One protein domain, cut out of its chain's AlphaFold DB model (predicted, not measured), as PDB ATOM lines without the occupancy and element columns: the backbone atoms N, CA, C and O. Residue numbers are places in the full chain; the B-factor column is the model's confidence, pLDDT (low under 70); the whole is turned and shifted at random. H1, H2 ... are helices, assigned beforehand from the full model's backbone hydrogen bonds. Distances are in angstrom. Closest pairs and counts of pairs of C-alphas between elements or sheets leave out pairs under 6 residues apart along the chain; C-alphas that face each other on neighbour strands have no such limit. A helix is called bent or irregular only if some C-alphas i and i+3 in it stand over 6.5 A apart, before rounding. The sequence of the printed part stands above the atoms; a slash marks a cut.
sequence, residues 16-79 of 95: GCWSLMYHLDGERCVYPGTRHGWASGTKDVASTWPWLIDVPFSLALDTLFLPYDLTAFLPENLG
ATOM      1  N   GLY A  16       9.171  41.105  11.572       86.62
ATOM      2  CA  GLY A  16       8.212  41.859  12.384       86.62
ATOM      3  C   GLY A  16       6.779  41.642  11.897       86.62
ATOM      4  O   GLY A  16       6.384  42.211  10.880       86.62
ATOM      5  N   CYS A  17       6.006  40.815  12.604       89.94
ATOM      6  CA  CYS A  17       4.653  40.418  12.220       89.94
ATOM      7  C   CYS A  17       3.710  41.622  12.193       89.94
ATOM      8  O   CYS A  17       2.969  41.806  11.224       89.94
ATOM      9  N   TRP A  18       3.755  42.460  13.233       90.56
ATOM     10  CA  TRP A  18       2.907  43.646  13.312       90.56
ATOM     11  C   TRP A  18       3.315  44.693  12.292       90.56
ATOM     12  O   TRP A  18       2.465  45.206  11.570       90.56
ATOM     13  N   SER A  19       4.614  44.967  12.187       92.25
ATOM     14  CA  SER A  19       5.143  45.895  11.190       92.25
ATOM     15  C   SER A  19       4.718  45.487   9.780       92.25
ATOM     16  O   SER A  19       4.153  46.299   9.052       92.25
ATOM     17  N   LEU A  20       4.871  44.211   9.416       91.62
ATOM     18  CA  LEU A  20       4.463  43.726   8.103       91.62
ATOM     19  C   LEU A  20       2.953  43.884   7.874       91.62
ATOM     20  O   LEU A  20       2.551  44.317   6.800       91.62
ATOM     21  N   MET A  21       2.125  43.565   8.870       91.25
ATOM     22  CA  MET A  21       0.670  43.709   8.774       91.25
ATOM     23  C   MET A  21       0.257  45.153   8.453       91.25
ATOM     24  O   MET A  21      -0.516  45.359   7.523       91.25
ATOM     25  N   TYR A  22       0.808  46.139   9.167       90.25
ATOM     26  CA  TYR A  22       0.496  47.555   8.936       90.25
ATOM     27  C   TYR A  22       0.976  48.044   7.562       90.25
ATOM     28  O   TYR A  22       0.219  48.678   6.830       90.25
ATOM     29  N   HIS A  23       2.197  47.690   7.159       90.44
ATOM     30  CA  HIS A  23       2.726  48.117   5.859       90.44
ATOM     31  C   HIS A  23       2.026  47.431   4.675       90.44
ATOM     32  O   HIS A  23       1.910  48.028   3.605       90.44
ATOM     33  N   LEU A  24       1.532  46.197   4.843       90.75
ATOM     34  CA  LEU A  24       0.715  45.522   3.826       90.75
ATOM     35  C   LEU A  24      -0.678  46.143   3.682       90.75
ATOM     36  O   LEU A  24      -1.235  46.108   2.586       90.75
ATOM     37  N   ASP A  25      -1.220  46.720   4.756       88.00
ATOM     38  CA  ASP A  25      -2.482  47.471   4.727       88.00
ATOM     39  C   ASP A  25      -2.316  48.877   4.109       88.00
ATOM     40  O   ASP A  25      -3.289  49.559   3.790       88.00
ATOM     41  N   GLY A  26      -1.069  49.299   3.863       86.62
ATOM     42  CA  GLY A  26      -0.736  50.601   3.283       86.62
ATOM     43  C   GLY A  26      -0.731  51.744   4.298       86.62
ATOM     44  O   GLY A  26      -0.793  52.910   3.901       86.62
ATOM     45  N   GLU A  27      -0.664  51.423   5.590       86.06
ATOM     46  CA  GLU A  27      -0.533  52.399   6.668       86.06
ATOM     47  C   GLU A  27       0.852  53.050   6.616       86.06
ATOM     48  O   GLU A  27       1.873  52.363   6.583       86.06
ATOM     49  N   ARG A  28       0.885  54.387   6.607       89.00
ATOM     50  CA  ARG A  28       2.113  55.201   6.504       89.00
ATOM     51  C   ARG A  28       2.387  55.970   7.792       89.00
ATOM     52  O   ARG A  28       2.706  57.155   7.804       89.00
ATOM     53  N   CYS A  29       2.205  55.280   8.904       88.75
ATOM     54  CA  CYS A  29       2.321  55.840  10.238       88.75
ATOM     55  C   CYS A  29       3.707  55.602  10.813       88.75
ATOM     56  O   CYS A  29       4.284  54.552  10.609       88.75
ATOM     57  N   VAL A  30       4.222  56.534  11.615       91.44
ATOM     58  CA  VAL A  30       5.547  56.377  12.231       91.44
ATOM     59  C   VAL A  30       5.549  55.227  13.249       91.44
ATOM     60  O   VAL A  30       4.836  55.287  14.260       91.44
ATOM     61  N   TYR A  31       6.404  54.228  13.001       91.81
ATOM     62  CA  TYR A  31       6.615  53.042  13.844       91.81
ATOM     63  C   TYR A  31       5.325  52.255  14.156       91.81
ATOM     64  O   TYR A  31       5.006  52.033  15.332       91.81
ATOM     65  N   PRO A  32       4.538  51.848  13.145       91.31
ATOM     66  CA  PRO A  32       3.184  51.371  13.375       91.31
ATOM     67  C   PRO A  32       3.156  50.000  14.057       91.31
ATOM     68  O   PRO A  32       2.432  49.816  15.043       91.31
ATOM     69  N   GLY A  33       4.004  49.066  13.619       91.25
ATOM     70  CA  GLY A  33       4.100  47.735  14.216       91.25
ATOM     71  C   GLY A  33       4.638  47.770  15.641       91.25
ATOM     72  O   GLY A  33       4.107  47.109  16.534       91.25
ATOM     73  N   THR A  34       5.656  48.596  15.877       92.12
ATOM     74  CA  THR A  34       6.259  48.787  17.202       92.12
ATOM     75  C   THR A  34       5.240  49.338  18.191       92.12
ATOM     76  O   THR A  34       5.084  48.797  19.286       92.12
ATOM     77  N   ARG A  35       4.515  50.397  17.809       89.44
ATOM     78  CA  ARG A  35       3.487  51.016  18.658       89.44
ATOM     79  C   ARG A  35       2.363  50.040  18.978       89.44
ATOM     80  O   ARG A  35       1.963  49.960  20.137       89.44
ATOM     81  N   HIS A  36       1.908  49.273  17.988       89.06
ATOM     82  CA  HIS A  36       0.900  48.239  18.196       89.06
ATOM     83  C   HIS A  36       1.385  47.141  19.144       89.06
ATOM     84  O   HIS A  36       0.691  46.805  20.100       89.06
ATOM     85  N   GLY A  37       2.586  46.603  18.918       89.25
ATOM     86  CA  GLY A  37       3.154  45.553  19.761       89.25
ATOM     87  C   GLY A  37       3.287  45.986  21.223       89.25
ATOM     88  O   GLY A  37       2.963  45.210  22.120       89.25
ATOM     89  N   TRP A  38       3.677  47.242  21.472       88.31
ATOM     90  CA  TRP A  38       3.683  47.816  22.820       88.31
ATOM     91  C   TRP A  38       2.278  47.949  23.401       88.31
ATOM     92  O   TRP A  38       2.036  47.438  24.489       88.31
ATOM     93  N   ALA A  39       1.354  48.588  22.682       86.69
ATOM     94  CA  ALA A  39      -0.003  48.824  23.172       86.69
ATOM     95  C   ALA A  39      -0.744  47.511  23.486       86.69
ATOM     96  O   ALA A  39      -1.366  47.379  24.538       86.69
ATOM     97  N   SER A  40      -0.616  46.514  22.609       84.31
ATOM     98  CA  SER A  40      -1.209  45.187  22.783       84.31
ATOM     99  C   SER A  40      -0.482  44.371  23.853       84.31
ATOM    100  O   SER A  40      -1.121  43.691  24.653       84.31
ATOM    101  N   GLY A  41       0.850  44.436  23.892       83.81
ATOM    102  CA  GLY A  41       1.678  43.651  24.801       83.81
ATOM    103  C   GLY A  41       1.604  44.097  26.262       83.81
ATOM    104  O   GLY A  41       1.706  43.243  27.146       83.81
ATOM    105  N   THR A  42       1.375  45.388  26.528       82.19
ATOM    106  CA  THR A  42       1.305  45.944  27.893       82.19
ATOM    107  C   THR A  42      -0.110  46.097  28.452       82.19
ATOM    108  O   THR A  42      -0.256  46.443  29.622       82.19
ATOM    109  N   LYS A  43      -1.156  45.798  27.669       80.12
ATOM    110  CA  LYS A  43      -2.562  45.926  28.095       80.12
ATOM    111  C   LYS A  43      -2.941  44.987  29.247       80.12
ATOM    112  O   LYS A  43      -3.619  45.414  30.176       80.12
ATOM    113  N   ASP A  44      -2.497  43.732  29.191       78.81
ATOM    114  CA  ASP A  44      -2.629  42.743  30.270       78.81
ATOM    115  C   ASP A  44      -1.460  41.755  30.194       78.81
ATOM    116  O   ASP A  44      -1.568  40.660  29.632       78.81
ATOM    117  N   VAL A  45      -0.311  42.162  30.740       73.44
ATOM    118  CA  VAL A  45       0.979  41.465  30.586       73.44
ATOM    119  C   VAL A  45       0.890  39.965  30.907       73.44
ATOM    120  O   VAL A  45       1.570  39.170  30.262       73.44
ATOM    121  N   ALA A  46       0.024  39.539  31.834       74.88
ATOM    122  CA  ALA A  46      -0.143  38.123  32.168       74.88
ATOM    123  C   ALA A  46      -0.637  37.278  30.977       74.88
ATOM    124  O   ALA A  46      -0.234  36.123  30.827       74.88
ATOM    125  N   SER A  47      -1.471  37.862  30.113       77.19
ATOM    126  CA  SER A  47      -2.042  37.219  28.928       77.19
ATOM    127  C   SER A  47      -1.373  37.653  27.621       77.19
ATOM    128  O   SER A  47      -1.417  36.901  26.646       77.19
ATOM    129  N   THR A  48      -0.798  38.857  27.557       82.69
ATOM    130  CA  THR A  48      -0.371  39.492  26.298       82.69
ATOM    131  C   THR A  48       1.141  39.579  26.113       82.69
ATOM    132  O   THR A  48       1.587  40.012  25.051       82.69
ATOM    133  N   TRP A  49       1.951  39.120  27.075       82.44
ATOM    134  CA  TRP A  49       3.415  39.167  26.958       82.44
ATOM    135  C   TRP A  49       4.005  38.529  25.684       82.44
ATOM    136  O   TRP A  49       5.023  39.049  25.224       82.44
ATOM    137  N   PRO A  50       3.433  37.472  25.055       86.31
ATOM    138  CA  PRO A  50       4.023  36.915  23.839       86.31
ATOM    139  C   PRO A  50       4.041  37.919  22.682       86.31
ATOM    140  O   PRO A  50       4.924  37.857  21.832       86.31
ATOM    141  N   TRP A  51       3.123  38.891  22.671       84.56
ATOM    142  CA  TRP A  51       3.100  39.958  21.670       84.56
ATOM    143  C   TRP A  51       4.288  40.917  21.791       84.56
ATOM    144  O   TRP A  51       4.689  41.514  20.793       84.56
ATOM    145  N   LEU A  52       4.906  41.014  22.976       88.31
ATOM    146  CA  LEU A  52       6.122  41.804  23.189       88.31
ATOM    147  C   LEU A  52       7.347  41.189  22.500       88.31
ATOM    148  O   LEU A  52       8.313  41.902  22.240       88.31
ATOM    149  N   ILE A  53       7.319  39.891  22.173       90.06
ATOM    150  CA  ILE A  53       8.419  39.226  21.455       90.06
ATOM    151  C   ILE A  53       8.582  39.817  20.053       90.06
ATOM    152  O   ILE A  53       9.705  39.923  19.568       90.06
ATOM    153  N   ASP A  54       7.482  40.228  19.418       91.25
ATOM    154  CA  ASP A  54       7.500  40.800  18.069       91.25
ATOM    155  C   ASP A  54       8.010  42.248  18.035       91.25
ATOM    156  O   ASP A  54       8.511  42.710  17.015       91.25
ATOM    157  N   VAL A  55       7.943  42.971  19.156       91.62
ATOM    158  CA  VAL A  55       8.313  44.393  19.254       91.62
ATOM    159  C   VAL A  55       9.721  44.712  18.729       91.62
ATOM    160  O   VAL A  55       9.829  45.634  17.923       91.62
ATOM    161  N   PRO A  56      10.810  44.016  19.114       92.25
ATOM    162  CA  PRO A  56      12.145  44.312  18.584       92.25
ATOM    163  C   PRO A  56      12.274  44.053  17.075       92.25
ATOM    164  O   PRO A  56      13.022  44.760  16.399       92.25
ATOM    165  N   PHE A  57      11.547  43.070  16.541       92.62
ATOM    166  CA  PHE A  57      11.544  42.753  15.109       92.62
ATOM    167  C   PHE A  57      10.731  43.783  14.326       92.62
ATOM    168  O   PHE A  57      11.189  44.300  13.309       92.62
ATOM    169  N   SER A  58       9.568  44.158  14.853       92.94
ATOM    170  CA  SER A  58       8.763  45.251  14.325       92.94
ATOM    171  C   SER A  58       9.506  46.588  14.381       92.94
ATOM    172  O   SER A  58       9.459  47.321  13.407       92.94
ATOM    173  N   LEU A  59      10.294  46.870  15.424       93.25
ATOM    174  CA  LEU A  59      11.149  48.064  15.490       93.25
ATOM    175  C   LEU A  59      12.211  48.079  14.390       93.25
ATOM    176  O   LEU A  59      12.439  49.116  13.760       93.25
ATOM    177  N   ALA A  60      12.875  46.946  14.163       93.31
ATOM    178  CA  ALA A  60      13.870  46.830  13.106       93.31
ATOM    179  C   ALA A  60      13.234  47.026  11.721       93.31
ATOM    180  O   ALA A  60      13.772  47.780  10.908       93.31
ATOM    181  N   LEU A  61      12.081  46.399  11.470       93.00
ATOM    182  CA  LEU A  61      11.380  46.492  10.192       93.00
ATOM    183  C   LEU A  61      10.770  47.884   9.958       93.00
ATOM    184  O   LEU A  61      10.983  48.467   8.897       93.00
ATOM    185  N   ASP A  62      10.127  48.469  10.967       93.81
ATOM    186  CA  ASP A  62       9.614  49.842  10.926       93.81
ATOM    187  C   ASP A  62      10.748  50.849  10.669       93.81
ATOM    188  O   ASP A  62      10.587  51.795   9.910       93.81
ATOM    189  N   THR A  63      11.939  50.644  11.247       94.06
ATOM    190  CA  THR A  63      13.093  51.526  10.982       94.06
ATOM    191  C   THR A  63      13.522  51.484   9.513       94.06
ATOM    192  O   THR A  63      13.988  52.490   8.978       94.06
ATOM    193  N   LEU A  64      13.367  50.338   8.845       92.38
ATOM    194  CA  LEU A  64      13.670  50.208   7.419       92.38
ATOM    195  C   LEU A  64      12.605  50.859   6.537       92.38
ATOM    196  O   LEU A  64      12.954  51.416   5.495       92.38
ATOM    197  N   PHE A  65      11.339  50.816   6.953       93.00
ATOM    198  CA  PHE A  65      10.232  51.465   6.251       93.00
ATOM    199  C   PHE A  65      10.010  52.928   6.646       93.00
ATOM    200  O   PHE A  65       9.276  53.626   5.956       93.00
ATOM    201  N   LEU A  66      10.730  53.451   7.640       94.06
ATOM    202  CA  LEU A  66      10.612  54.843   8.072       94.06
ATOM    203  C   LEU A  66      10.671  55.871   6.920       94.06
ATOM    204  O   LEU A  66       9.870  56.803   6.931       94.06
ATOM    205  N   PRO A  67      11.545  55.750   5.896       93.50
ATOM    206  CA  PRO A  67      11.519  56.675   4.760       93.50
ATOM    207  C   PRO A  67      10.201  56.650   3.973       93.50
ATOM    208  O   PRO A  67       9.800  57.682   3.442       93.50
ATOM    209  N   TYR A  68       9.547  55.488   3.888       91.50
ATOM    210  CA  TYR A  68       8.229  55.329   3.276       91.50
ATOM    211  C   TYR A  68       7.138  55.942   4.159       91.50
ATOM    212  O   TYR A  68       6.339  56.726   3.650       91.50
ATOM    213  N   ASP A  69       7.156  55.699   5.469       92.62
ATOM    214  CA  ASP A  69       6.184  56.294   6.402       92.62
ATOM    215  C   ASP A  69       6.255  57.824   6.386       92.62
ATOM    216  O   ASP A  69       5.239  58.514   6.356       92.62
ATOM    217  N   LEU A  70       7.467  58.383   6.306       91.88
ATOM    218  CA  LEU A  70       7.665  59.830   6.234       91.88
ATOM    219  C   LEU A  70       7.078  60.465   4.963       91.88
ATOM    220  O   LEU A  70       6.880  61.682   4.941       91.88
ATOM    221  N   THR A  71       6.760  59.679   3.926       91.88
ATOM    222  CA  THR A  71       6.048  60.197   2.748       91.88
ATOM    223  C   THR A  71       4.630  60.653   3.072       91.88
ATOM    224  O   THR A  71       4.119  61.510   2.358       91.88
ATOM    225  N   ALA A  72       4.021  60.167   4.163       89.75
ATOM    226  CA  ALA A  72       2.719  60.653   4.621       89.75
ATOM    227  C   ALA A  72       2.731  62.162   4.906       89.75
ATOM    228  O   ALA A  72       1.765  62.849   4.606       89.75
ATOM    229  N   PHE A  73       3.852  62.704   5.397       88.94
ATOM    230  CA  PHE A  73       3.990  64.133   5.703       88.94
ATOM    231  C   PHE A  73       4.265  65.015   4.480       88.94
ATOM    232  O   PHE A  73       4.465  66.225   4.623       88.94
ATOM    233  N   LEU A  74       4.349  64.435   3.282       90.88
ATOM    234  CA  LEU A  74       4.473  65.226   2.068       90.88
ATOM    235  C   LEU A  74       3.166  65.983   1.793       90.88
ATOM    236  O   LEU A  74       2.098  65.565   2.220       90.88
ATOM    237  N   PRO A  75       3.223  67.092   1.044       88.56
ATOM    238  CA  PRO A  75       2.028  67.709   0.482       88.56
ATOM    239  C   PRO A  75       1.195  66.707  -0.335       88.56
ATOM    240  O   PRO A  75       1.765  65.845  -1.012       88.56
ATOM    241  N   GLU A  76      -0.133  66.865  -0.368       85.50
ATOM    242  CA  GLU A  76      -1.041  65.999  -1.148       85.50
ATOM    243  C   GLU A  76      -0.598  65.852  -2.618       85.50
ATOM    244  O   GLU A  76      -0.625  64.766  -3.197       85.50
ATOM    245  N   ASN A  77      -0.085  66.930  -3.224       90.06
ATOM    246  CA  ASN A  77       0.390  66.935  -4.611       90.06
ATOM    247  C   ASN A  77       1.713  66.175  -4.840       90.06
ATOM    248  O   ASN A  77       2.165  66.070  -5.980       90.06
ATOM    249  N   LEU A  78       2.344  65.674  -3.778       89.00
ATOM    250  CA  LEU A  78       3.572  64.875  -3.792       89.00
ATOM    251  C   LEU A  78       3.352  63.461  -3.226       89.00
ATOM    252  O   LEU A  78       4.324  62.744  -2.992       89.00
ATOM    253  N   GLY A  79       2.093  63.046  -3.045       83.00
ATOM    254  CA  GLY A  79       1.749  61.723  -2.522       83.00
ATOM    255  C   GLY A  79       1.663  61.651  -0.997       83.00
ATOM    256  O   GLY A  79       1.768  60.548  -0.456       83.00
TER     257      GLY A  79
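AT A GLANCE: This is residues 16 to 79 of the 95 residues of the protein "Uncharacterized conserved protein YceK" of Pseudomonas syringae (UniProt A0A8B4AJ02). Three helices, H2, H3 and H4, lie in one thin, long layer, and H1 packs on one face of it where H2 and the first part of H4 come together. The helical hairpin of H2 and H3 makes one end of the long axis; H4, the longest helix, starts beside H2, kinks near residue 65 and leads with its later part and residues 74 to 79 to the other end. The printed part has 64 residues, with four named helices in the order H1, H2, H3, H4 and no named strand, and the class is all helix. The whole is only just loose, close to compact, with a radius of gyration of the C-alphas of 12.9 A. The C-alphas span 47 by 18 by 15 A along their three main axes, the outline of a rod.

HOW THE PARTS SIT: H4, residues 55 to 73, has a kink of 65 degrees near residue 65, and it is irregular: C-alphas 64 and 67 are 7.3 A apart, against about 5 A in a regular helix. With residues 55 to 62 alone it touches H2, residues 32 to 42. Their closest C-alphas are those of Thr 34 and Ser 58, 5.2 A apart, and the two helices run opposite ways at a steep tilt of 44 degrees. With residues 57 to 62 alone H4 touches H1, residues 17 to 25. Here the closest C-alphas are those of Ser 19 and Ser 58, 4.8 A apart, and the helices run the same way at a shallow tilt of 24 degrees. H1 also touches H2, with Ser 19 and Gly 33 as the closest C-alphas at 3.7 A, at a steep tilt of 45 degrees, opposite ways. H2 and H3, residues 45 to 53, form a helical hairpin: they touch and run opposite ways at a shallow tilt of 28 degrees, and the closest C-alphas are those of Gly 41 and Thr 48, 4.9 A apart. H3 is irregular, with C-alphas 47 and 50 at 7.9 A. H3 and H4 meet only through their link, and H1 and H3 are apart. Of the four pairs of helices that touch, two are at a shallow tilt, a packing part aligned and part crossed. In H1 and H2 every O i to N i+4 pair is within hydrogen-bond range; in H4 10 of 15 are, and in H3 1 of 5, beside 3 of 6 O i to N i+3 pairs.

IN THESE COORDINATES: H4 is 24.3 A from first to last C-alpha, from Val 55 at (8.313, 44.393, 19.254) to Phe 73 at (3.990, 64.133, 5.703). H2 runs from Pro 32 to Thr 42 and measures 15.6 A between its end C-alphas. H1, from Cys 17 at (4.653, 40.418, 12.220) to Asp 25, is 12.5 A long, and H3, from Val 45 to Ile 53, is 12.0 A long.

THE WHOLE: The two C-alphas farthest apart are those of Ala 46, in H3, and Asn 77, after H4, at 46.7 A. The C-alphas of the first and last printed residues, Gly 16 and Gly 79, are 25.7 A apart. The printed part has no cut, and it runs from residue 16 to residue 79 of a chain of 95 residues. The links from H2 to H3, two residues, and from H3 to H4, one residue, are tight; the link from H1 to H2, six residues, is short, and there is no long link. The mean pLDDT of the printed part is 88.7, and no printed residue is under 70; H3 has a mean of 82 and H4 of 92.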